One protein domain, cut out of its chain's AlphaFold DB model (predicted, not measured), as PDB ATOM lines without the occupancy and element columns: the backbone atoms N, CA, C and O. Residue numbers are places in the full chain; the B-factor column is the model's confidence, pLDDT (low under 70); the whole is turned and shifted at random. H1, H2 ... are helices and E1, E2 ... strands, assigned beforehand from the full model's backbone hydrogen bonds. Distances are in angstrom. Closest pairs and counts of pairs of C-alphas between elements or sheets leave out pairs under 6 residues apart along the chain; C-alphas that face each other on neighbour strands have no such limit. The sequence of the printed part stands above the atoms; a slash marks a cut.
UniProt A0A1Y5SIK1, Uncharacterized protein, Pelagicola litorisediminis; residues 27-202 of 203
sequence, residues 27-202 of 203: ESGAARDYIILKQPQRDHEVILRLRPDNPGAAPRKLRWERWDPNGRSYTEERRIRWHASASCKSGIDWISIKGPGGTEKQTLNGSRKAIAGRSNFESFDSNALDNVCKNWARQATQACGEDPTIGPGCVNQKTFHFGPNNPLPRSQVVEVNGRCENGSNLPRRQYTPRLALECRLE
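Overview. This is residues 27 to 202 of the 203 residues of an uncharacterized protein of Pelagicola litorisediminis (UniProt A0A1Y5SIK1). Two lobes stand end to end in a rod: one is a sandwich of the sheets E6 E5 E9 E10 and E1 E4 E7, and the other is a strongly twisted sheet, E3 E2 E11 E8, with the long helix H2 covering one face. The short helix H1 lies where the lobes join. The printed part has 176 residues, with two named helices and eleven named strands in the order E1 E2 E3 H1 E4 E5 E6 E7 H2 E8 E9 E10 E11 along the chain, and the class is mixed, helices and strands. The sandwich's sheets are antiparallel and the other, in the order E3 E2 E11 E8, is mixed. The whole is loose, with a radius of gyration of the C-alphas of 20.7 A and spans of 66 by 27 by 21 A.

Along the chain. E1, residues 34 to 38, begins at C-alpha 34, (169.149, 182.878, 93.654), and measures 13.1 A. E2, 44 to 52, is 26.4 A, and E3, 64 to 66, is 7.0 A. H1, 72 to 77, is 8.8 A. E4, 79 to 87, is 24.5 A; E5, 92 to 99, is 21.1 A; E6, 102 to 107, is 16.5 A. E7, 114 to 122, is 24.0 A and bends by 62 degrees at residue 117. H2, 126 to 144, is 26.7 A from C-alpha 126 at (191.081, 163.274, 103.022). E8, 157 to 162, is 16.8 A; E9, 174 to 180, is 20.7 A; E10, 185 to 191, is 18.2 A. E11, 195 to 201, is 19.1 A and ends at (190.286, 148.915, 112.967).

Arrangement. In the sandwich, two sheets face to face, the facing parts are 9.2 A centre to centre. The closest C-alphas of E1 and E10, Tyr 34 and Leu 186, are 6.0 A apart. E4 is antiparallel to E1 (N 36 to O 85, 2.8 A) and to E7 (N 82 to O 119, 2.8 A). E5 and E6 form a hairpin, with N 97 and O 104 at 2.8 A, E9 and E10 form another, with N 176 and O 189 at 2.9 A, and E5 and E9 are antiparallel neighbours, with N 96 and O 177 at 2.8 A, each of these N and O pairs within hydrogen-bond range. H1 only grazes the sheets E1 E4 E7 and E3 E2 E11 E8. In the latter, E2 is parallel to E11 (N 48 to O 198, 2.8 A), E11 antiparallel to E8 (N 160 to O 197, 2.8 A), and E2 and E3 form a hairpin (N 51 to O 65, 2.9 A). H2 is on this sheet, making two layers, a helix on one face; its closest C-alpha pair with E11 is Cys 133 and Cys 199, 5.4 A. Every O i to N i+4 pair in H1 and H2 is within hydrogen-bond range.

Size, cuts and confidence. The C-alphas farthest apart, Pro 152 and Asn 182, are 66.5 A from each other. The printed part has no cut. The links E2 to E3, H2 to E8 and E8 to E9 are long. Mean pLDDT of the printed part is 91.3; residues 27 to 31 and 72 are under 70.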
ATOM      1  N   GLU A  27     164.729 174.473  84.435       52.78
ATOM      2  CA  GLU A  27     163.411 174.885  84.951       52.78
ATOM      3  C   GLU A  27     163.045 176.284  84.421       52.78
ATOM      4  O   GLU A  27     163.918 177.082  84.070       52.78
ATOM      5  N   SER A  28     161.749 176.601  84.342       51.50
ATOM      6  CA  SER A  28     161.275 177.953  84.019       51.50
ATOM      7  C   SER A  28     161.742 178.939  85.096       51.50
ATOM      8  O   SER A  28     161.419 178.766  86.269       51.50
ATOM      9  N   GLY A  29     162.520 179.952  84.705       50.12
ATOM     10  CA  GLY A  29     163.234 180.826  85.640       50.12
ATOM     11  C   GLY A  29     162.334 181.589  86.610       50.12
ATOM     12  O   GLY A  29     161.301 182.138  86.225       50.12
ATOM     13  N   ALA A  30     162.746 181.644  87.876       58.72
ATOM     14  CA  ALA A  30     162.035 182.391  88.904       58.72
ATOM     15  C   ALA A  30     162.229 183.904  88.732       58.72
ATOM     16  O   ALA A  30     163.244 184.368  88.213       58.72
ATOM     17  N   ALA A  31     161.298 184.695  89.270       63.97
ATOM     18  CA  ALA A  31     161.347 186.162  89.244       63.97
ATOM     19  C   ALA A  31     162.501 186.790  90.060       63.97
ATOM     20  O   ALA A  31     162.604 188.014  90.131       63.97
ATOM     21  N   ARG A  32     163.334 185.977  90.722       78.50
ATOM     22  CA  ARG A  32     164.387 186.412  91.644       78.50
ATOM     23  C   ARG A  32     165.693 185.690  91.352       78.50
ATOM     24  O   ARG A  32     165.685 184.513  90.989       78.50
ATOM     25  N   ASP A  33     166.786 186.396  91.597       89.00
ATOM     26  CA  ASP A  33     168.132 185.861  91.476       89.00
ATOM     27  C   ASP A  33     168.460 185.034  92.725       89.00
ATOM     28  O   ASP A  33     168.372 185.523  93.856       89.00
ATOM     29  N   TYR A  34     168.798 183.758  92.544       91.75
ATOM     30  CA  TYR A  34     169.149 182.878  93.654       91.75
ATOM     31  C   TYR A  34     170.167 181.823  93.257       91.75
ATOM     32  O   TYR A  34     170.296 181.435  92.099       91.75
ATOM     33  N   ILE A  35     170.837 181.303  94.278       93.25
ATOM     34  CA  ILE A  35     171.622 180.083  94.199       93.25
ATOM     35  C   ILE A  35     171.444 179.300  95.490       93.25
ATOM     36  O   ILE A  35     171.435 179.859  96.591       93.25
ATOM     37  N   ILE A  36     171.212 178.005  95.338       91.94
ATOM     38  CA  ILE A  36     170.901 177.099  96.430       91.94
ATOM     39  C   ILE A  36     171.665 175.808  96.188       91.94
ATOM     40  O   ILE A  36     171.578 175.212  95.114       91.94
ATOM     41  N   LEU A  37     172.346 175.353  97.230       92.88
ATOM     42  CA  LEU A  37     172.902 174.018  97.324       92.88
ATOM     43  C   LEU A  37     172.244 173.308  98.513       92.88
ATOM     44  O   LEU A  37     172.107 173.882  99.595       92.88
ATOM     45  N   LYS A  38     171.779 172.076  98.310       93.62
ATOM     46  CA  LYS A  38     171.143 171.252  99.343       93.62
ATOM     47  C   LYS A  38     171.783 169.876  99.366       93.62
ATOM     48  O   LYS A  38     171.790 169.169  98.359       93.62
ATOM     49  N   GLN A  39     172.307 169.497 100.522       93.06
ATOM     50  CA  GLN A  39     172.723 168.123 100.769       93.06
ATOM     51  C   GLN A  39     171.471 167.232 100.866       93.06
ATOM     52  O   GLN A  39     170.421 167.719 101.305       93.06
ATOM     53  N   PRO A  40     171.552 165.934 100.518       90.69
ATOM     54  CA  PRO A  40     170.551 164.953 100.928       90.69
ATOM     55  C   PRO A  40     170.216 165.040 102.426       90.69
ATOM     56  O   PRO A  40     171.032 165.478 103.235       90.69
ATOM     57  N   GLN A  41     169.000 164.630 102.807       88.38
ATOM     58  CA  GLN A  41     168.520 164.758 104.191       88.38
ATOM     59  C   GLN A  41     169.272 163.885 105.201       88.38
ATOM     60  O   GLN A  41     169.328 164.262 106.372       88.38
ATOM     61  N   ARG A  42     169.866 162.776 104.766       90.19
ATOM     62  CA  ARG A  42     170.696 161.918 105.615       90.19
ATOM     63  C   ARG A  42     172.136 162.420 105.647       90.19
ATOM     64  O   ARG A  42     172.577 163.092 104.710       90.19
ATOM     65  N   ASP A  43     172.836 162.094 106.725       91.75
ATOM     66  CA  ASP A  43     174.281 162.274 106.785       91.75
ATOM     67  C   ASP A  43     174.926 161.483 105.646       91.75
ATOM     68  O   ASP A  43     174.432 160.429 105.241       91.75
ATOM     69  N   HIS A  44     176.001 162.029 105.087       95.44
ATOM     70  CA  HIS A  44     176.795 161.281 104.126       95.44
ATOM     71  C   HIS A  44     177.682 160.304 104.887       95.44
ATOM     72  O   HIS A  44     178.361 160.718 105.823       95.44
ATOM     73  N   GLU A  45     177.663 159.032 104.521       94.50
ATOM     74  CA  GLU A  45     178.412 157.992 105.227       94.50
ATOM     75  C   GLU A  45     179.775 157.780 104.565       94.50
ATOM     76  O   GLU A  45     179.869 157.633 103.346       94.50
ATOM     77  N   VAL A  46     180.832 157.765 105.378       94.06
ATOM     78  CA  VAL A  46     182.193 157.409 104.957       94.06
ATOM     79  C   VAL A  46     182.726 156.373 105.929       94.06
ATOM     80  O   VAL A  46     182.714 156.610 107.136       94.06
ATOM     81  N   ILE A  47     183.227 155.254 105.408       93.88
ATOM     82  CA  ILE A  47     183.828 154.195 106.220       93.88
ATOM     83  C   ILE A  47     185.330 154.190 105.969       93.88
ATOM     84  O   ILE A  47     185.803 153.869 104.883       93.88
ATOM     85  N   LEU A  48     186.100 154.511 107.000       94.38
ATOM     86  CA  LEU A  48     187.550 154.529 106.950       94.38
ATOM     87  C   LEU A  48     188.102 153.348 107.743       94.38
ATOM     88  O   LEU A  48     188.051 153.307 108.973       94.38
ATOM     89  N   ARG A  49     188.662 152.394 107.005       95.00
ATOM     90  CA  ARG A  49     189.335 151.220 107.560       95.00
ATOM     91  C   ARG A  49     190.803 151.531 107.798       95.00
ATOM     92  O   ARG A  49     191.499 152.012 106.896       95.00
ATOM     93  N   LEU A  50     191.262 151.266 109.009       95.75
ATOM     94  CA  LEU A  50     192.634 151.442 109.450       95.75
ATOM     95  C   LEU A  50     193.250 150.093 109.798       95.75
ATOM     96  O   LEU A  50     192.570 149.239 110.356       95.75
ATOM     97  N   ARG A  51     194.552 149.967 109.553       94.88
ATOM     98  CA  ARG A  51     195.388 148.857 110.022       94.88
ATOM     99  C   ARG A  51     196.652 149.364 110.704       94.88
ATOM    100  O   ARG A  51     197.037 150.520 110.469       94.88
ATOM    101  N   PRO A  52     197.322 148.525 111.503       94.81
ATOM    102  CA  PRO A  52     198.667 148.816 111.965       94.81
ATOM    103  C   PRO A  52     199.637 149.001 110.787       94.81
ATOM    104  O   PRO A  52     199.722 148.143 109.913       94.81
ATOM    105  N   ASP A  53     200.411 150.089 110.777       94.44
ATOM    106  CA  ASP A  53     201.538 150.250 109.833       94.44
ATOM    107  C   ASP A  53     202.795 149.483 110.294       94.44
ATOM    108  O   ASP A  53     203.756 149.292 109.546       94.44
ATOM    109  N   ASN A  54     202.788 149.055 111.557       94.12
ATOM    110  CA  ASN A  54     203.865 148.364 112.246       94.12
ATOM    111  C   ASN A  54     203.298 147.259 113.157       94.12
ATOM    112  O   ASN A  54     203.355 147.377 114.387       94.12
ATOM    113  N   PRO A  55     202.736 146.188 112.568       89.94
ATOM    114  CA  PRO A  55     202.138 145.099 113.333       89.94
ATOM    115  C   PRO A  55     203.144 144.487 114.321       89.94
ATOM    116  O   PRO A  55     204.345 144.412 114.053       89.94
ATOM    117  N   GLY A  56     202.657 144.078 115.496       87.19
ATOM    118  CA  GLY A  56     203.481 143.521 116.579       87.19
ATOM    119  C   GLY A  56     204.234 144.556 117.425       87.19
ATOM    120  O   GLY A  56     204.904 144.194 118.395       87.19
ATOM    121  N   ALA A  57     204.131 145.849 117.102       91.88
ATOM    122  CA  ALA A  57     204.650 146.896 117.970       91.88
ATOM    123  C   ALA A  57     203.901 146.924 119.311       91.88
ATOM    124  O   ALA A  57     202.699 146.679 119.390       91.88
ATOM    125  N   ALA A  58     204.613 147.306 120.376       90.94
ATOM    126  CA  ALA A  58     203.972 147.566 121.658       90.94
ATOM    127  C   ALA A  58     202.861 148.631 121.498       90.94
ATOM    128  O   ALA A  58     203.050 149.573 120.726       90.94
ATOM    129  N   PRO A  59     201.770 148.586 122.279       89.44
ATOM    130  CA  PRO A  59     200.576 149.423 122.068       89.44
ATOM    131  C   PRO A  59     200.856 150.930 122.009       89.44
ATOM    132  O   PRO A  59     200.308 151.654 121.185       89.44
ATOM    133  N   ARG A  60     201.801 151.422 122.822       90.44
ATOM    134  CA  ARG A  60     202.227 152.839 122.809       90.44
ATOM    135  C   ARG A  60     203.004 153.253 121.554       90.44
ATOM    136  O   ARG A  60     203.166 154.444 121.308       90.44
ATOM    137  N   LYS A  61     203.532 152.284 120.809       93.75
ATOM    138  CA  LYS A  61     204.311 152.458 119.577       93.75
ATOM    139  C   LYS A  61     203.520 152.065 118.328       93.75
ATOM    140  O   LYS A  61     204.036 152.267 117.232       93.75
ATOM    141  N   LEU A  62     202.316 151.513 118.478       93.69
ATOM    142  CA  LEU A  62     201.463 151.133 117.361       93.69
ATOM    143  C   LEU A  62     201.035 152.388 116.594       93.69
ATOM    144  O   LEU A  62     200.582 153.381 117.174       93.69
ATOM    145  N   ARG A  63     201.217 152.356 115.282       95.19
ATOM    146  CA  ARG A  63     200.844 153.425 114.365       95.19
ATOM    147  C   ARG A  63     199.823 152.886 113.380       95.19
ATOM    148  O   ARG A  63     199.818 151.705 113.059       95.19
ATOM    149  N   TRP A  64     198.961 153.778 112.917       95.81
ATOM    150  CA  TRP A  64     197.790 153.421 112.133       95.81
ATOM    151  C   TRP A  64     197.830 154.096 110.772       95.81
ATOM    152  O   TRP A  64     198.010 155.318 110.667       95.81
ATOM    153  N   GLU A  65     197.585 153.309 109.737       94.88
ATOM    154  CA  GLU A  65     197.426 153.769 108.367       94.88
ATOM    155  C   GLU A  65     196.084 153.326 107.793       94.88
ATOM    156  O   GLU A  65     195.421 152.447 108.336       94.88
ATOM    157  N   ARG A  66     195.665 153.957 106.695       92.69
ATOM    158  CA  ARG A  66     194.465 153.531 105.975       92.69
ATOM    159  C   ARG A  66     194.759 152.216 105.256       92.69
ATOM    160  O   ARG A  66     195.808 152.107 104.631       92.69
ATOM    161  N   TRP A  67     193.819 151.272 105.303       88.62
ATOM    162  CA  TRP A  67     193.939 149.976 104.622       88.62
ATOM    163  C   TRP A  67     194.170 150.124 103.113       88.62
ATOM    164  O   TRP A  67     195.015 149.447 102.534       88.62
ATOM    165  N   ASP A  68     193.432 151.043 102.486       82.38
ATOM    166  CA  ASP A  68     193.522 151.345 101.060       82.38
ATOM    167  C   ASP A  68     193.714 152.860 100.849       82.38
ATOM    168  O   ASP A  68     192.748 153.606 100.649       82.38
ATOM    169  N   PRO A  69     194.953 153.372 100.965       72.19
ATOM    170  CA  PRO A  69     195.217 154.810 100.940       72.19
ATOM    171  C   PRO A  69     194.893 155.458  99.585       72.19
ATOM    172  O   PRO A  69     194.590 156.651  99.553       72.19
ATOM    173  N   ASN A  70     194.905 154.678  98.496       70.62
ATOM    174  CA  ASN A  70     194.711 155.146  97.118       70.62
ATOM    175  C   ASN A  70     193.498 154.506  96.421       70.62
ATOM    176  O   ASN A  70     193.363 154.603  95.198       70.62
ATOM    177  N   GLY A  71     192.619 153.854  97.181       72.44
ATOM    178  CA  GLY A  71     191.437 153.192  96.653       72.44
ATOM    179  C   GLY A  71     190.549 154.153  95.879       72.44
ATOM    180  O   GLY A  71     190.161 155.207  96.386       72.44
ATOM    181  N   ARG A  72     190.172 153.778  94.649       68.50
ATOM    182  CA  ARG A  72     189.186 154.543  93.862       68.50
ATOM    183  C   ARG A  72     187.859 154.706  94.615       68.50
ATOM    184  O   ARG A  72     187.198 155.726  94.442       68.50
ATOM    185  N   SER A  73     187.506 153.737  95.462       76.69
ATOM    186  CA  SER A  73     186.347 153.790  96.358       76.69
ATOM    187  C   SER A  73     186.419 154.973  97.319       76.69
ATOM    188  O   SER A  73     185.452 155.714  97.429       76.69
ATOM    189  N   TYR A  74     187.577 155.230  97.929       82.94
ATOM    190  CA  TYR A  74     187.713 156.278  98.938       82.94
ATOM    191  C   TYR A  74     187.532 157.691  98.373       82.94
ATOM    192  O   TYR A  74     186.947 158.560  99.015       82.94
ATOM    193  N   THR A  75     188.015 157.957  97.157       83.25
ATOM    194  CA  THR A  75     187.772 159.261  96.521       83.25
ATOM    195  C   THR A  75     186.288 159.468  96.240       83.25
ATOM    196  O   THR A  75     185.775 160.543  96.537       83.25
ATOM    197  N   GLU A  76     185.585 158.454  95.734       85.62
ATOM    198  CA  GLU A  76     184.147 158.548  95.462       85.62
ATOM    199  C   GLU A  76     183.305 158.614  96.744       85.62
ATOM    200  O   GLU A  76     182.357 159.394  96.804       85.62
ATOM    201  N   GLU A  77     183.691 157.898  97.802       89.25
ATOM    202  CA  GLU A  77     183.056 157.970  99.124       89.25
ATOM    203  C   GLU A  77     183.136 159.367  99.741       89.25
ATOM    204  O   GLU A  77     182.294 159.722 100.551       89.25
ATOM    205  N   ARG A  78     184.090 160.215  99.349       91.38
ATOM    206  CA  ARG A  78     184.170 161.603  99.844       91.38
ATOM    207  C   ARG A  78     183.331 162.590  99.038       91.38
ATOM    208  O   ARG A  78     183.312 163.786  99.355       91.38
ATOM    209  N   ARG A  79     182.655 162.126  97.986       93.19
ATOM    210  CA  ARG A  79     181.805 162.964  97.143       93.19
ATOM    211  C   ARG A  79     180.362 162.851  97.597       93.19
ATOM    212  O   ARG A  79     179.801 161.766  97.705       93.19
ATOM    213  N   ILE A  80     179.750 164.003  97.835       93.94
ATOM    214  CA  ILE A  80     178.319 164.086  98.103       93.94
ATOM    215  C   ILE A  80     177.617 164.414  96.793       93.94
ATOM    216  O   ILE A  80     178.029 165.306  96.048       93.94
ATOM    217  N   ARG A  81     176.485 163.749  96.559       93.31
ATOM    218  CA  ARG A  81     175.544 164.116  95.503       93.31
ATOM    219  C   ARG A  81     174.607 165.222  95.993       93.31
ATOM    220  O   ARG A  81     173.542 164.948  96.545       93.31
ATOM    221  N   TRP A  82     175.004 166.470  95.792       93.62
ATOM    222  CA  TRP A  82     174.226 167.651  96.155       93.62
ATOM    223  C   TRP A  82     173.120 167.927  95.145       93.62
ATOM    224  O   TRP A  82     173.286 167.688  93.952       93.62
ATOM    225  N   HIS A  83     172.013 168.496  95.613       93.69
ATOM    226  CA  HIS A  83     171.043 169.161  94.756       93.69
ATOM    227  C   HIS A  83     171.420 170.638  94.623       93.69
ATOM    228  O   HIS A  83     171.463 171.355  95.624       93.69
ATOM    229  N   ALA A  84     171.659 171.103  93.403       92.00
ATOM    230  CA  ALA A  84     171.979 172.494  93.108       92.00
ATOM    231  C   ALA A  84     170.871 173.115  92.259       92.00
ATOM    232  O   ALA A  84     170.365 172.482  91.337       92.00
ATOM    233  N   SER A  85     170.508 174.358  92.557       92.94
ATOM    234  CA  SER A  85     169.584 175.138  91.736       92.94
ATOM    235  C   SER A  85     169.976 176.606  91.741       92.94
ATOM    236  O   SER A  85     170.300 177.150  92.801       92.94
ATOM    237  N   ALA A  86     169.891 177.254  90.589       93.31
ATOM    238  CA  ALA A  86     170.173 178.671  90.435       93.31
ATOM    239  C   ALA A  86     169.216 179.311  89.431       93.31
ATOM    240  O   ALA A  86     168.743 178.648  88.508       93.31
ATOM    241  N   SER A  87     168.965 180.604  89.604       94.06
ATOM    242  CA  SER A  87     168.152 181.414  88.698       94.06
ATOM    243  C   SER A  87     168.713 182.829  88.621       94.06
ATOM    244  O   SER A  87     169.149 183.365  89.636       94.06
ATOM    245  N   CYS A  88     168.668 183.419  87.430       92.94
ATOM    246  CA  CYS A  88     168.999 184.807  87.123       92.94
ATOM    247  C   CYS A  88     167.925 185.377  86.191       92.94
ATOM    248  O   CYS A  88     167.605 184.769  85.166       92.94
ATOM    249  N   LYS A  89     167.421 186.582  86.471       90.19
ATOM    250  CA  LYS A  89     166.433 187.249  85.603       90.19
ATOM    251  C   LYS A  89     166.976 187.516  84.192       90.19
ATOM    252  O   LYS A  89     166.245 187.357  83.209       90.19
ATOM    253  N   SER A  90     168.238 187.938  84.105       90.50
ATOM    254  CA  SER A  90     168.936 188.251  82.849       90.50
ATOM    255  C   SER A  90     169.427 187.004  82.113       90.50
ATOM    256  O   SER A  90     169.418 186.997  80.896       90.50
ATOM    257  N   GLY A  91     169.741 185.930  82.832       92.81
ATOM    258  CA  GLY A  91     170.467 184.777  82.302       92.81
ATOM    259  C   GLY A  91     171.665 184.479  83.195       92.81
ATOM    260  O   GLY A  91     172.229 185.389  83.800       92.81
ATOM    261  N   ILE A  92     172.027 183.211  83.344       94.25
ATOM    262  CA  ILE A  92     173.167 182.774  84.152       94.25
ATOM    263  C   ILE A  92     174.409 182.795  83.261       94.25
ATOM    264  O   ILE A  92     174.441 182.128  82.228       94.25
ATOM    265  N   ASP A  93     175.434 183.541  83.664       95.69
ATOM    266  CA  ASP A  93     176.728 183.590  82.979       95.69
ATOM    267  C   ASP A  93     177.606 182.408  83.409       95.69
ATOM    268  O   ASP A  93     177.997 181.580  82.589       95.69
ATOM    269  N   TRP A  94     177.839 182.251  84.713       95.38
ATOM    270  CA  TRP A  94     178.546 181.093  85.260       95.38
ATOM    271  C   TRP A  94     178.120 180.778  86.690       95.38
ATOM    272  O   TRP A  94     177.619 181.635  87.420       95.38
ATOM    273  N   ILE A  95     178.379 179.540  87.101       94.50
ATOM    274  CA  ILE A  95     178.261 179.058  88.478       94.50
ATOM    275  C   ILE A  95     179.547 178.330  88.841       94.50
ATOM    276  O   ILE A  95     180.159 177.679  87.994       94.50
ATOM    277  N   SER A  96     179.976 178.454  90.091       94.81
ATOM    278  CA  SER A  96     181.077 177.669  90.626       94.81
ATOM    279  C   SER A  96     180.727 177.056  91.970       94.81
ATOM    280  O   SER A  96     180.050 177.668  92.797       94.81
ATOM    281  N   ILE A  97     181.219 175.839  92.177       94.44
ATOM    282  CA  ILE A  97     181.215 175.142  93.455       94.44
ATOM    283  C   ILE A  97     182.675 174.930  93.838       94.44
ATOM    284  O   ILE A  97     183.442 174.333  93.086       94.44
ATOM    285  N   LYS A  98     183.072 175.439  94.997       94.56
ATOM    286  CA  LYS A  98     184.397 175.245  95.580       94.56
ATOM    287  C   LYS A  98     184.267 174.380  96.826       94.56
ATOM    288  O   LYS A  98     183.430 174.654  97.675       94.56
ATOM    289  N   GLY A  99     185.109 173.369  96.954       93.62
ATOM    290  CA  GLY A  99     185.187 172.521  98.137       93.62
ATOM    291  C   GLY A  99     186.591 171.947  98.323       93.62
ATOM    292  O   GLY A  99     187.521 172.363  97.625       93.62
ATOM    293  N   PRO A 100     186.749 170.978  99.238       91.44
ATOM    294  CA  PRO A 100     188.025 170.316  99.513       91.44
ATOM    295  C   PRO A 100     188.751 169.761  98.278       91.44
ATOM    296  O   PRO A 100     189.965 169.903  98.171       91.44
ATOM    297  N   GLY A 101     188.021 169.200  97.307       87.06
ATOM    298  CA  GLY A 101     188.620 168.672  96.070       87.06
ATOM    299  C   GLY A 101     188.909 169.711  94.983       87.06
ATOM    300  O   GLY A 101     189.250 169.335  93.864       87.06
ATOM    301  N   GLY A 102     188.748 171.007  95.269       91.12
ATOM    302  CA  GLY A 102     189.006 172.093  94.325       91.12
ATOM    303  C   GLY A 102     187.753 172.860  93.911       91.12
ATOM    304  O   GLY A 102     186.790 172.975  94.663       91.12
ATOM    305  N   THR A 103     187.794 173.471  92.725       93.00
ATOM    306  CA  THR A 103     186.694 174.291  92.195       93.00
ATOM    307  C   THR A 103     186.177 173.709  90.888       93.00
ATOM    308  O   THR A 103     186.926 173.590  89.924       93.00
ATOM    309  N   GLU A 104     184.884 173.407  90.845       91.44
ATOM    310  CA  GLU A 104     184.145 173.097  89.627       91.44
ATOM    311  C   GLU A 104     183.444 174.374  89.152       91.44
ATOM    312  O   GLU A 104     182.732 175.021  89.921       91.44
ATOM    313  N   LYS A 105     183.659 174.772  87.895       93.00
ATOM    314  CA  LYS A 105     183.014 175.945  87.296       93.00
ATOM    315  C   LYS A 105     182.287 175.538  86.023       93.00
ATOM    316  O   LYS A 105     182.886 174.945  85.132       93.00
ATOM    317  N   GLN A 106     181.024 175.933  85.922       91.12
ATOM    318  CA  GLN A 106     180.207 175.778  84.728       91.12
ATOM    319  C   GLN A 106     179.883 177.157  84.154       91.12
ATOM    320  O   GLN A 106     179.298 178.000  84.835       91.12
ATOM    321  N   THR A 107     180.244 177.374  82.893       94.19
ATOM    322  CA  THR A 107     179.898 178.586  82.141       94.19
ATOM    323  C   THR A 107     178.698 178.300  81.239       94.19
ATOM    324  O   THR A 107     178.652 177.274  80.563       94.19
ATOM    325  N   LEU A 108     177.723 179.202  81.251       92.69
ATOM    326  CA  LEU A 108     176.447 179.118  80.541       92.69
ATOM    327  C   LEU A 108     176.226 180.291  79.573       92.69
ATOM    328  O   LEU A 108     175.321 180.198  78.742       92.69
ATOM    329  N   ASN A 109     177.039 181.355  79.636       92.50
ATOM    330  CA  ASN A 109     177.009 182.502  78.714       92.50
ATOM    331  C   ASN A 109     175.602 183.117  78.538       92.50
ATOM    332  O   ASN A 109     175.198 183.430  77.423       92.50
ATOM    333  N   GLY A 110     174.793 183.181  79.599       89.69
ATOM    334  CA  GLY A 110     173.434 183.741  79.557       89.69
ATOM    335  C   GLY A 110     172.365 182.833  78.929       89.69
ATOM    336  O   GLY A 110     171.175 183.113  79.049       89.69
ATOM    337  N   SER A 111     172.741 181.692  78.336       87.94
ATOM    338  CA  SER A 111     171.832 180.811  77.571       87.94
ATOM    339  C   SER A 111     170.686 180.182  78.379       87.94
ATOM    340  O   SER A 111     169.750 179.602  77.813       87.94
ATOM    341  N   ARG A 112     170.756 180.256  79.712       87.88
ATOM    342  CA  ARG A 112     169.779 179.694  80.649       87.88
ATOM    343  C   ARG A 112     169.453 180.712  81.730       87.88
ATOM    344  O   ARG A 112     170.354 181.226  82.379       87.88
ATOM    345  N   LYS A 113     168.164 180.949  81.976       91.12
ATOM    346  CA  LYS A 113     167.706 181.790  83.095       91.12
ATOM    347  C   LYS A 113     167.616 181.034  84.415       91.12
ATOM    348  O   LYS A 113     167.764 181.648  85.459       91.12
ATOM    349  N   ALA A 114     167.415 179.721  84.375       91.69
ATOM    350  CA  ALA A 114     167.483 178.865  85.549       91.69
ATOM    351  C   ALA A 114     168.015 177.478  85.205       91.69
ATOM    352  O   ALA A 114     167.882 177.002  84.073       91.69
ATOM    353  N   ILE A 115     168.624 176.853  86.209       90.12
ATOM    354  CA  ILE A 115     169.111 175.478  86.177       90.12
ATOM    355  C   ILE A 115     168.838 174.810  87.529       90.12
ATOM    356  O   ILE A 115     168.897 175.462  88.574       90.12
ATOM    357  N   ALA A 116     168.584 173.510  87.519       91.25
ATOM    358  CA  ALA A 116     168.380 172.690  88.702       91.25
ATOM    359  C   ALA A 116     168.808 171.246  88.435       91.25
ATOM    360  O   ALA A 116     168.515 170.682  87.390       91.25
ATOM    361  N   GLY A 117     169.483 170.597  89.373       88.69
ATOM    362  CA  GLY A 117     169.850 169.195  89.220       88.69
ATOM    363  C   GLY A 117     170.805 168.719  90.295       88.69
ATOM    364  O   GLY A 117     170.786 169.214  91.422       88.69
ATOM    365  N   ARG A 118     171.632 167.731  89.952       89.94
ATOM    366  CA  ARG A 118     172.556 167.103  90.894       89.94
ATOM    367  C   ARG A 118     174.001 167.343  90.489       89.94
ATOM    368  O   ARG A 118     174.327 167.185  89.323       89.94
ATOM    369  N   SER A 119     174.855 167.656  91.457       87.62
ATOM    370  CA  SER A 119     176.311 167.685  91.278       87.62
ATOM    371  C   SER A 119     176.963 166.745  92.289       87.62
ATOM    372  O   SER A 119     176.513 166.645  93.431       87.62
ATOM    373  N   ASN A 120     177.988 166.016  91.848       90.25
ATOM    374  CA  ASN A 120     178.753 165.092  92.677       90.25
ATOM    375  C   ASN A 120     180.183 165.608  92.827       90.25
ATOM    376  O   ASN A 120     180.998 165.450  91.915       90.25
ATOM    377  N   PHE A 121     180.516 166.196  93.971       88.56
ATOM    378  CA  PHE A 121     181.837 166.780  94.186       88.56
ATOM    379  C   PHE A 121     182.381 166.447  95.572       88.56
ATOM    380  O   PHE A 121     181.643 166.188  96.528       88.56
ATOM    381  N   GLU A 122     183.706 166.439  95.657       92.25
ATOM    382  CA  GLU A 122     184.444 166.116  96.868       92.25
ATOM    383  C   GLU A 122     184.170 167.154  97.955       92.25
ATOM    384  O   GLU A 122     184.500 168.334  97.817       92.25
ATOM    385  N   SER A 123     183.522 166.697  99.023       94.25
ATOM    386  CA  SER A 123     182.977 167.550 100.081       94.25
ATOM    387  C   SER A 123     183.744 167.429 101.400       94.25
ATOM    388  O   SER A 123     183.414 168.136 102.345       94.25
ATOM    389  N   PHE A 124     184.764 166.564 101.466       94.44
ATOM    390  CA  PHE A 124     185.549 166.300 102.675       94.44
ATOM    391  C   PHE A 124     187.047 166.164 102.381       94.44
ATOM    392  O   PHE A 124     187.444 165.413 101.484       94.44
ATOM    393  N   ASP A 125     187.884 166.822 103.184       93.62
ATOM    394  CA  ASP A 125     189.344 166.715 103.095       93.62
ATOM    395  C   ASP A 125     189.818 165.333 103.565       93.62
ATOM    396  O   ASP A 125     189.569 164.925 104.701       93.62
ATOM    397  N   SER A 126     190.562 164.618 102.717       92.50
ATOM    398  CA  SER A 126     191.081 163.274 103.022       92.50
ATOM    399  C   SER A 126     191.917 163.245 104.303       92.50
ATOM    400  O   SER A 126     191.743 162.360 105.140       92.50
ATOM    401  N   ASN A 127     192.781 164.245 104.482       93.50
ATOM    402  CA  ASN A 127     193.634 164.381 105.659       93.50
ATOM    403  C   ASN A 127     192.825 164.654 106.933       93.50
ATOM    404  O   ASN A 127     193.224 164.226 108.015       93.50
ATOM    405  N   ALA A 128     191.703 165.373 106.839       95.69
ATOM    406  CA  ALA A 128     190.849 165.637 107.996       95.69
ATOM    407  C   ALA A 128     190.185 164.344 108.490       95.69
ATOM    408  O   ALA A 128     190.252 164.042 109.683       95.69
ATOM    409  N   LEU A 129     189.641 163.547 107.565       95.38
ATOM    410  CA  LEU A 129     189.059 162.231 107.854       95.38
ATOM    411  C   LEU A 129     190.096 161.280 108.474       95.38
ATOM    412  O   LEU A 129     189.854 160.705 109.538       95.38
ATOM    413  N   ASP A 130     191.285 161.190 107.869       95.06
ATOM    414  CA  ASP A 130     192.387 160.366 108.385       95.06
ATOM    415  C   ASP A 130     192.781 160.757 109.801       95.06
ATOM    416  O   ASP A 130     192.990 159.895 110.651       95.06
ATOM    417  N   ASN A 131     192.905 162.057 110.064       96.44
ATOM    418  CA  ASN A 131     193.320 162.534 111.372       96.44
ATOM    419  C   ASN A 131     192.302 162.166 112.451       96.44
ATOM    420  O   ASN A 131     192.717 161.759 113.535       96.44
ATOM    421  N   VAL A 132     190.996 162.259 112.170       97.88
ATOM    422  CA  VAL A 132     189.952 161.823 113.113       97.88
ATOM    423  C   VAL A 132     190.118 160.341 113.436       97.88
ATOM    424  O   VAL A 132     190.274 159.989 114.609       97.88
ATOM    425  N   CYS A 133     190.165 159.480 112.417       97.25
ATOM    426  CA  CYS A 133     190.232 158.041 112.650       97.25
ATOM    427  C   CYS A 133     191.565 157.603 113.267       97.25
ATOM    428  O   CYS A 133     191.559 156.807 114.200       97.25
ATOM    429  N   LYS A 134     192.710 158.154 112.841       97.12
ATOM    430  CA  LYS A 134     194.025 157.832 113.429       97.12
ATOM    431  C   LYS A 134     194.152 158.330 114.871       97.12
ATOM    432  O   LYS A 134     194.763 157.656 115.699       97.12
ATOM    433  N   ASN A 135     193.585 159.497 115.198       97.50
ATOM    434  CA  ASN A 135     193.520 159.978 116.581       97.50
ATOM    435  C   ASN A 135     192.716 159.023 117.457       97.50
ATOM    436  O   ASN A 135     193.180 158.646 118.533       97.50
ATOM    437  N   TRP A 136     191.542 158.615 116.980       97.81
ATOM    438  CA  TRP A 136     190.714 157.652 117.684       97.81
ATOM    439  C   TRP A 136     191.401 156.291 117.826       97.81
ATOM    440  O   TRP A 136     191.440 155.770 118.932       97.81
ATOM    441  N   ALA A 137     192.019 155.761 116.769       97.44
ATOM    442  CA  ALA A 137     192.726 154.483 116.803       97.44
ATOM    443  C   ALA A 137     193.826 154.462 117.876       97.44
ATOM    444  O   ALA A 137     193.922 153.517 118.658       97.44
ATOM    445  N   ARG A 138     194.603 155.551 117.994       96.62
ATOM    446  CA  ARG A 138     195.595 155.716 119.071       96.62
ATOM    447  C   ARG A 138     194.960 155.697 120.461       96.62
ATOM    448  O   ARG A 138     195.487 155.033 121.348       96.62
ATOM    449  N   GLN A 139     193.843 156.397 120.652       96.12
ATOM    450  CA  GLN A 139     193.119 156.407 121.930       96.12
ATOM    451  C   GLN A 139     192.537 155.027 122.260       96.12
ATOM    452  O   GLN A 139     192.668 154.569 123.389       96.12
ATOM    453  N   ALA A 140     191.949 154.345 121.274       95.94
ATOM    454  CA  ALA A 140     191.399 153.001 121.419       95.94
ATOM    455  C   ALA A 140     192.491 151.986 121.788       95.94
ATOM    456  O   ALA A 140     192.318 151.229 122.734       95.94
ATOM    457  N   THR A 141     193.649 152.045 121.121       95.81
ATOM    458  CA  THR A 141     194.829 151.218 121.438       95.81
ATOM    459  C   THR A 141     195.304 151.451 122.874       95.81
ATOM    460  O   THR A 141     195.561 150.512 123.618       95.81
ATOM    461  N   GLN A 142     195.401 152.716 123.296       93.56
ATOM    462  CA  GLN A 142     195.825 153.058 124.656       93.56
ATOM    463  C   GLN A 142     194.827 152.595 125.721       93.56
ATOM    464  O   GLN A 142     195.255 152.139 126.777       93.56
ATOM    465  N   ALA A 143     193.526 152.711 125.449       93.81
ATOM    466  CA  ALA A 143     192.471 152.282 126.362       93.81
ATOM    467  C   ALA A 143     192.362 150.752 126.459       93.81
ATOM    468  O   ALA A 143     192.135 150.228 127.542       93.81
ATOM    469  N   CYS A 144     192.545 150.056 125.335       94.12
ATOM    470  CA  CYS A 144     192.575 148.597 125.243       94.12
ATOM    471  C   CYS A 144     193.809 148.013 125.952       94.12
ATOM    472  O   CYS A 144     193.726 146.982 126.606       94.12
ATOM    473  N   GLY A 145     194.958 148.692 125.860       92.75
ATOM    474  CA  GLY A 145     196.220 148.204 126.418       92.75
ATOM    475  C   GLY A 145     196.919 147.157 125.544       92.75
ATOM    476  O   GLY A 145     198.005 146.714 125.905       92.75
ATOM    477  N   GLU A 146     196.341 146.819 124.390       92.00
ATOM    478  CA  GLU A 146     196.877 145.946 123.342       92.00
ATOM    479  C   GLU A 146     196.411 146.419 121.946       92.00
ATOM    480  O   GLU A 146     195.813 147.491 121.824       92.00
ATOM    481  N   ASP A 147     196.722 145.664 120.886       92.06
ATOM    482  CA  ASP A 147     196.208 145.932 119.538       92.06
ATOM    483  C   ASP A 147     194.699 145.605 119.470       92.06
ATOM    484  O   ASP A 147     194.323 144.433 119.593       92.06
ATOM    485  N   PRO A 148     193.815 146.600 119.241       90.81
ATOM    486  CA  PRO A 148     192.368 146.384 119.230       90.81
ATOM    487  C   PRO A 148     191.855 145.472 118.108       90.81
ATOM    488  O   PRO A 148     190.686 145.098 118.136       90.81
ATOM    489  N   THR A 149     192.674 145.156 117.101       90.25
ATOM    490  CA  THR A 149     192.274 144.261 115.998       90.25
ATOM    491  C   THR A 149     192.304 142.784 116.388       90.25
ATOM    492  O   THR A 149     191.637 141.973 115.748       90.25
ATOM    493  N   ILE A 150     193.042 142.440 117.449       87.19
ATOM    494  CA  ILE A 150     193.206 141.070 117.955       87.19
ATOM    495  C   ILE A 150     192.802 140.924 119.429       87.19
ATOM    496  O   ILE A 150     192.486 139.816 119.861       87.19
ATOM    497  N   GLY A 151     192.791 142.024 120.190       80.94
ATOM    498  CA  GLY A 151     192.458 142.039 121.611       80.94
ATOM    499  C   GLY A 151     190.975 141.744 121.872       80.94
ATOM    500  O   GLY A 151     190.108 142.491 121.398       80.94
ATOM    501  N   PRO A 152     190.632 140.680 122.620       84.00
ATOM    502  CA  PRO A 152     189.243 140.361 122.919       84.00
ATOM    503  C   PRO A 152     188.600 141.464 123.770       84.00
ATOM    504  O   PRO A 152     189.135 141.888 124.789       84.00
ATOM    505  N   GLY A 153     187.411 141.916 123.367       87.25
ATOM    506  CA  GLY A 153     186.656 142.939 124.099       87.25
ATOM    507  C   GLY A 153     187.106 144.382 123.847       87.25
ATOM    508  O   GLY A 153     186.509 145.304 124.406       87.25
ATOM    509  N   CYS A 154     188.099 144.609 122.985       93.62
ATOM    510  CA  CYS A 154     188.508 145.955 122.609       93.62
ATOM    511  C   CYS A 154     187.573 146.575 121.565       93.62
ATOM    512  O   CYS A 154     187.117 145.928 120.624       93.62
ATOM    513  N   VAL A 155     187.285 147.869 121.728       94.81
ATOM    514  CA  VAL A 155     186.469 148.619 120.767       94.81
ATOM    515  C   VAL A 155     187.288 148.862 119.503       94.81
ATOM    516  O   VAL A 155     188.241 149.640 119.514       94.81
ATOM    517  N   ASN A 156     186.878 148.229 118.408       95.44
ATOM    518  CA  ASN A 156     187.538 148.308 117.104       95.44
ATOM    519  C   ASN A 156     186.737 149.099 116.057       95.44
ATOM    520  O   ASN A 156     187.165 149.201 114.911       95.44
ATOM    521  N   GLN A 157     185.602 149.696 116.429       97.12
ATOM    522  CA  GLN A 157     184.814 150.554 115.546       97.12
ATOM    523  C   GLN A 157     184.192 151.734 116.295       97.12
ATOM    524  O   GLN A 157     183.809 151.609 117.463       97.12
ATOM    525  N   LYS A 158     184.085 152.889 115.632       98.00
ATOM    526  CA  LYS A 158     183.403 154.074 116.169       98.00
ATOM    527  C   LYS A 158     182.906 154.990 115.058       98.00
ATOM    528  O   LYS A 158     183.657 155.308 114.141       98.00
ATOM    529  N   THR A 159     181.686 155.499 115.214       98.25
ATOM    530  CA  THR A 159     181.100 156.499 114.314       98.25
ATOM    531  C   THR A 159     181.141 157.894 114.933       98.25
ATOM    532  O   THR A 159     180.817 158.083 116.107       98.25
ATOM    533  N   PHE A 160     181.540 158.880 114.131       98.19
ATOM    534  CA  PHE A 160     181.554 160.300 114.462       98.19
ATOM    535  C   PHE A 160     180.576 161.052 113.564       98.19
ATOM    536  O   PHE A 160     180.577 160.851 112.353       98.19
ATOM    537  N   HIS A 161     179.791 161.957 114.145       97.81
ATOM    538  CA  HIS A 161     178.875 162.812 113.393       97.81
ATOM    539  C   HIS A 161     179.407 164.243 113.321       97.81
ATOM    540  O   HIS A 161     179.711 164.865 114.345       97.81
ATOM    541  N   PHE A 162     179.481 164.771 112.102       97.50
ATOM    542  CA  PHE A 162     179.874 166.145 111.814       97.50
ATOM    543  C   PHE A 162     178.775 166.874 111.047       97.50
ATOM    544  O   PHE A 162     177.983 166.268 110.328       97.50
ATOM    545  N   GLY A 163     178.732 168.194 111.194       95.94
ATOM    546  CA  GLY A 163     177.751 169.055 110.544       95.94
ATOM    547  C   GLY A 163     177.914 170.518 110.956       95.94
ATOM    548  O   GLY A 163     178.927 170.874 111.553       95.94
ATOM    549  N   PRO A 164     176.923 171.386 110.687       93.56
ATOM    550  CA  PRO A 164     177.032 172.828 110.930       93.56
ATOM    551  C   PRO A 164     177.424 173.226 112.361       93.56
ATOM    552  O   PRO A 164     178.184 174.171 112.535       93.56
ATOM    553  N   ASN A 165     176.959 172.482 113.370       94.69
ATOM    554  CA  ASN A 165     177.252 172.756 114.784       94.69
ATOM    555  C   ASN A 165     178.532 172.065 115.293       94.69
ATOM    556  O   ASN A 165     179.006 172.378 116.379       94.69
ATOM    557  N   ASN A 166     179.072 171.112 114.530       96.31
ATOM    558  CA  ASN A 166     180.288 170.362 114.849       96.31
ATOM    559  C   ASN A 166     181.015 170.025 113.535       96.31
ATOM    560  O   ASN A 166     180.859 168.914 113.020       96.31
ATOM    561  N   PRO A 167     181.705 170.993 112.906       95.38
ATOM    562  CA  PRO A 167     182.314 170.791 111.596       95.38
ATOM    563  C   PRO A 167     183.436 169.753 111.661       95.38
ATOM    564  O   PRO A 167     184.114 169.626 112.681       95.38
ATOM    565  N   LEU A 168     183.682 169.050 110.550       96.50
ATOM    566  CA  LEU A 168     184.853 168.182 110.423       96.50
ATOM    567  C   LEU A 168     186.127 169.033 110.614       96.50
ATOM    568  O   LEU A 168     186.359 169.957 109.824       96.50
ATOM    569  N   PRO A 169     186.956 168.771 111.642       93.94
ATOM    570  CA  PRO A 169     188.079 169.642 111.961       93.94
ATOM    571  C   PRO A 169     189.068 169.751 110.804       93.94
ATOM    572  O   PRO A 169     189.486 168.742 110.243       93.94
ATOM    573  N   ARG A 170     189.493 170.982 110.496       91.81
ATOM    574  CA  ARG A 170     190.431 171.293 109.399       91.81
ATOM    575  C   ARG A 170     189.931 170.895 108.005       91.81
ATOM    576  O   ARG A 170     190.744 170.846 107.087       91.81
ATOM    577  N   SER A 171     188.633 170.637 107.841       92.38
ATOM    578  CA  SER A 171     188.037 170.490 106.519       92.38
ATOM    579  C   SER A 171     187.507 171.829 106.007       92.38
ATOM    580  O   SER A 171     186.962 172.619 106.781       92.38
ATOM    581  N   GLN A 172     187.680 172.106 104.717       92.06
ATOM    582  CA  GLN A 172     187.122 173.294 104.080       92.06
ATOM    583  C   GLN A 172     185.602 173.170 103.936       92.06
ATOM    584  O   GLN A 172     185.065 172.092 103.683       92.06
ATOM    585  N   VAL A 173     184.903 174.299 104.057       94.12
ATOM    586  CA  VAL A 173     183.477 174.367 103.722       94.12
ATOM    587  C   VAL A 173     183.274 174.237 102.217       94.12
ATOM    588  O   VAL A 173     184.159 174.535 101.412       94.12
ATOM    589  N   VAL A 174     182.062 173.854 101.842       94.88
ATOM    590  CA  VAL A 174     181.598 173.932 100.464       94.88
ATOM    591  C   VAL A 174     181.049 175.321 100.217       94.88
ATOM    592  O   VAL A 174     180.210 175.814 100.961       94.88
ATOM    593  N   GLU A 175     181.471 175.937  99.134       95.12
ATOM    594  CA  GLU A 175     181.032 177.248  98.715       95.12
ATOM    595  C   GLU A 175     180.420 177.191  97.326       95.12
ATOM    596  O   GLU A 175     180.959 176.551  96.430       95.12
ATOM    597  N   VAL A 176     179.320 177.910  97.134       94.62
ATOM    598  CA  VAL A 176     178.713 178.098  95.822       94.62
ATOM    599  C   VAL A 176     178.587 179.585  95.516       94.62
ATOM    600  O   VAL A 176     178.149 180.382  96.351       94.62
ATOM    601  N   ASN A 177     178.984 179.936  94.298       95.19
ATOM    602  CA  ASN A 177     178.950 181.281  93.746       95.19
ATOM    603  C   ASN A 177     178.400 181.243  92.321       95.19
ATOM    604  O   ASN A 177     178.373 180.199  91.672       95.19
ATOM    605  N   GLY A 178     178.017 182.401  91.804       95.44
ATOM    606  CA  GLY A 178     177.667 182.535  90.400       95.44
ATOM    607  C   GLY A 178     177.527 183.985  89.980       95.44
ATOM    608  O   GLY A 178     177.585 184.896  90.809       95.44
ATOM    609  N   ARG A 179     177.318 184.186  88.685       96.44
ATOM    610  CA  ARG A 179     177.126 185.494  88.067       96.44
ATOM    611  C   ARG A 179     176.026 185.417  87.020       96.44
ATOM    612  O   ARG A 179     175.912 184.418  86.310       96.44
ATOM    613  N   CYS A 180     175.239 186.476  86.927       95.38
ATOM    614  CA  CYS A 180     174.242 186.676  85.893       95.38
ATOM    615  C   CYS A 180     174.826 187.474  84.714       95.38
ATOM    616  O   CYS A 180     175.789 188.223  84.869       95.38
ATOM    617  N   GLU A 181     174.221 187.350  83.537       94.69
ATOM    618  CA  GLU A 181     174.690 187.951  82.277       94.69
ATOM    619  C   GLU A 181     174.826 189.480  82.348       94.69
ATOM    620  O   GLU A 181     175.783 190.054  81.839       94.69
ATOM    621  N   ASN A 182     173.927 190.148  83.073       90.88
ATOM    622  CA  ASN A 182     173.987 191.598  83.314       90.88
ATOM    623  C   ASN A 182     175.151 192.036  84.230       90.88
ATOM    624  O   ASN A 182     175.221 193.195  84.633       90.88
ATOM    625  N   GLY A 183     176.023 191.109  84.622       89.31
ATOM    626  CA  GLY A 183     177.189 191.354  85.451       89.31
ATOM    627  C   GLY A 183     176.948 191.233  86.955       89.31
ATOM    628  O   GLY A 183     177.934 191.207  87.690       89.31
ATOM    629  N   SER A 184     175.695 191.121  87.406       91.81
ATOM    630  CA  SER A 184     175.363 190.963  88.829       91.81
ATOM    631  C   SER A 184     175.799 189.599  89.371       91.81
ATOM    632  O   SER A 184     175.768 188.593  88.663       91.81
ATOM    633  N   ASN A 185     176.230 189.551  90.633       93.62
ATOM    634  CA  ASN A 185     176.628 188.303  91.281       93.62
ATOM    635  C   ASN A 185     175.429 187.646  91.965       93.62
ATOM    636  O   ASN A 185     174.647 188.316  92.642       93.62
ATOM    637  N   LEU A 186     175.338 186.322  91.853       92.62
ATOM    638  CA  LEU A 186     174.445 185.538  92.697       92.62
ATOM    639  C   LEU A 186     174.952 185.563  94.149       92.62
ATOM    640  O   LEU A 186     176.164 185.648  94.375       92.62
ATOM    641  N   PRO A 187     174.060 185.465  95.151       89.69
ATOM    642  CA  PRO A 187     174.471 185.457  96.550       89.69
ATOM    643  C   PRO A 187     175.440 184.308  96.847       89.69
ATOM    644  O   PRO A 187     175.082 183.144  96.695       89.69
ATOM    645  N   ARG A 188     176.641 184.618  97.336       93.00
ATOM    646  CA  ARG A 188     177.584 183.604  97.827       93.00
ATOM    647  C   ARG A 188     176.967 182.820  98.980       93.00
ATOM    648  O   ARG A 188     176.420 183.413  99.913       93.00
ATOM    649  N   ARG A 189     177.076 181.491  98.945       94.88
ATOM    650  CA  ARG A 189     176.621 180.613 100.034       94.88
ATOM    651  C   ARG A 189     177.725 179.651 100.439       94.88
ATOM    652  O   ARG A 189     178.440 179.140  99.585       94.88
ATOM    653  N   GLN A 190     177.826 179.397 101.738       95.19
ATOM    654  CA  GLN A 190     178.744 178.424 102.318       95.19
ATOM    655  C   GLN A 190     177.953 177.368 103.084       95.19
ATOM    656  O   GLN A 190     176.939 177.672 103.712       95.19
ATOM    657  N   TYR A 191     178.427 176.131 103.013       94.44
ATOM    658  CA  TYR A 191     177.789 174.953 103.567       94.44
ATOM    659  C   TYR A 191     178.832 174.096 104.273       94.44
ATOM    660  O   TYR A 191     179.826 173.687 103.672       94.44
ATOM    661  N   THR A 192     178.572 173.785 105.538       95.88
ATOM    662  CA  THR A 192     179.278 172.729 106.268       95.88
ATOM    663  C   THR A 192     178.546 171.413 106.011       95.88
ATOM    664  O   THR A 192     177.407 171.271 106.474       95.88
ATOM    665  N   PRO A 193     179.134 170.461 105.267       94.88
ATOM    666  CA  PRO A 193     178.462 169.209 104.954       94.88
ATOM    667  C   PRO A 193     178.272 168.352 106.207       94.88
ATOM    668  O   PRO A 193     179.080 168.392 107.136       94.88
ATOM    669  N   ARG A 194     177.201 167.561 106.221       96.25
ATOM    670  CA  ARG A 194     176.921 166.575 107.264       96.25
ATOM    671  C   ARG A 194     177.536 165.228 106.922       96.25
ATOM    672  O   ARG A 194     177.415 164.773 105.784       96.25
ATOM    673  N   LEU A 195     178.153 164.593 107.905       96.75
ATOM    674  CA  LEU A 195     178.958 163.390 107.734       96.75
ATOM    675  C   LEU A 195     178.759 162.455 108.919       96.75
ATOM    676  O   LEU A 195     178.887 162.892 110.059       96.75
ATOM    677  N   ALA A 196     178.550 161.176 108.629       97.56
ATOM    678  CA  ALA A 196     178.745 160.077 109.557       97.56
ATOM    679  C   ALA A 196     180.043 159.357 109.152       97.56
ATOM    680  O   ALA A 196     180.080 158.623 108.167       97.56
ATOM    681  N   LEU A 197     181.132 159.634 109.872       97.50
ATOM    682  CA  LEU A 197     182.434 159.010 109.652       97.50
ATOM    683  C   LEU A 197     182.564 157.797 110.560       97.50
ATOM    684  O   LEU A 197     182.732 157.944 111.771       97.50
ATOM    685  N   GLU A 198     182.515 156.613 109.974       97.31
ATOM    686  CA  GLU A 198     182.803 155.371 110.668       97.31
ATOM    687  C   GLU A 198     184.288 155.035 110.532       97.31
ATOM    688  O   GLU A 198     184.810 154.877 109.433       97.31
ATOM    689  N   CYS A 199     184.976 154.914 111.659       97.50
ATOM    690  CA  CYS A 199     186.346 154.436 111.720       97.50
ATOM    691  C   CYS A 199     186.331 152.964 112.148       97.50
ATOM    692  O   CYS A 199     185.745 152.643 113.185       97.50
ATOM    693  N   ARG A 200     186.989 152.086 111.385       96.81
ATOM    694  CA  ARG A 200     187.125 150.648 111.685       96.81
ATOM    695  C   ARG A 200     188.593 150.265 111.783       96.81
ATOM    696  O   ARG A 200     189.375 150.667 110.930       96.81
ATOM    697  N   LEU A 201     188.962 149.511 112.810       96.06
ATOM    698  CA  LEU A 201     190.286 148.915 112.967       96.06
ATOM    699  C   LEU A 201     190.208 147.470 112.466       96.06
ATOM    700  O   LEU A 201     189.408 146.684 112.972       96.06
ATOM    701  N   GLU A 202     191.016 147.140 111.465       91.88
ATOM    702  CA  GLU A 202     191.058 145.840 110.791       91.88
ATOM    703  C   GLU A 202     192.519 145.352 110.723       91.88
ATOM    704  O   GLU A 202     193.446 146.168 110.693       91.88
TER     705      GLU A 202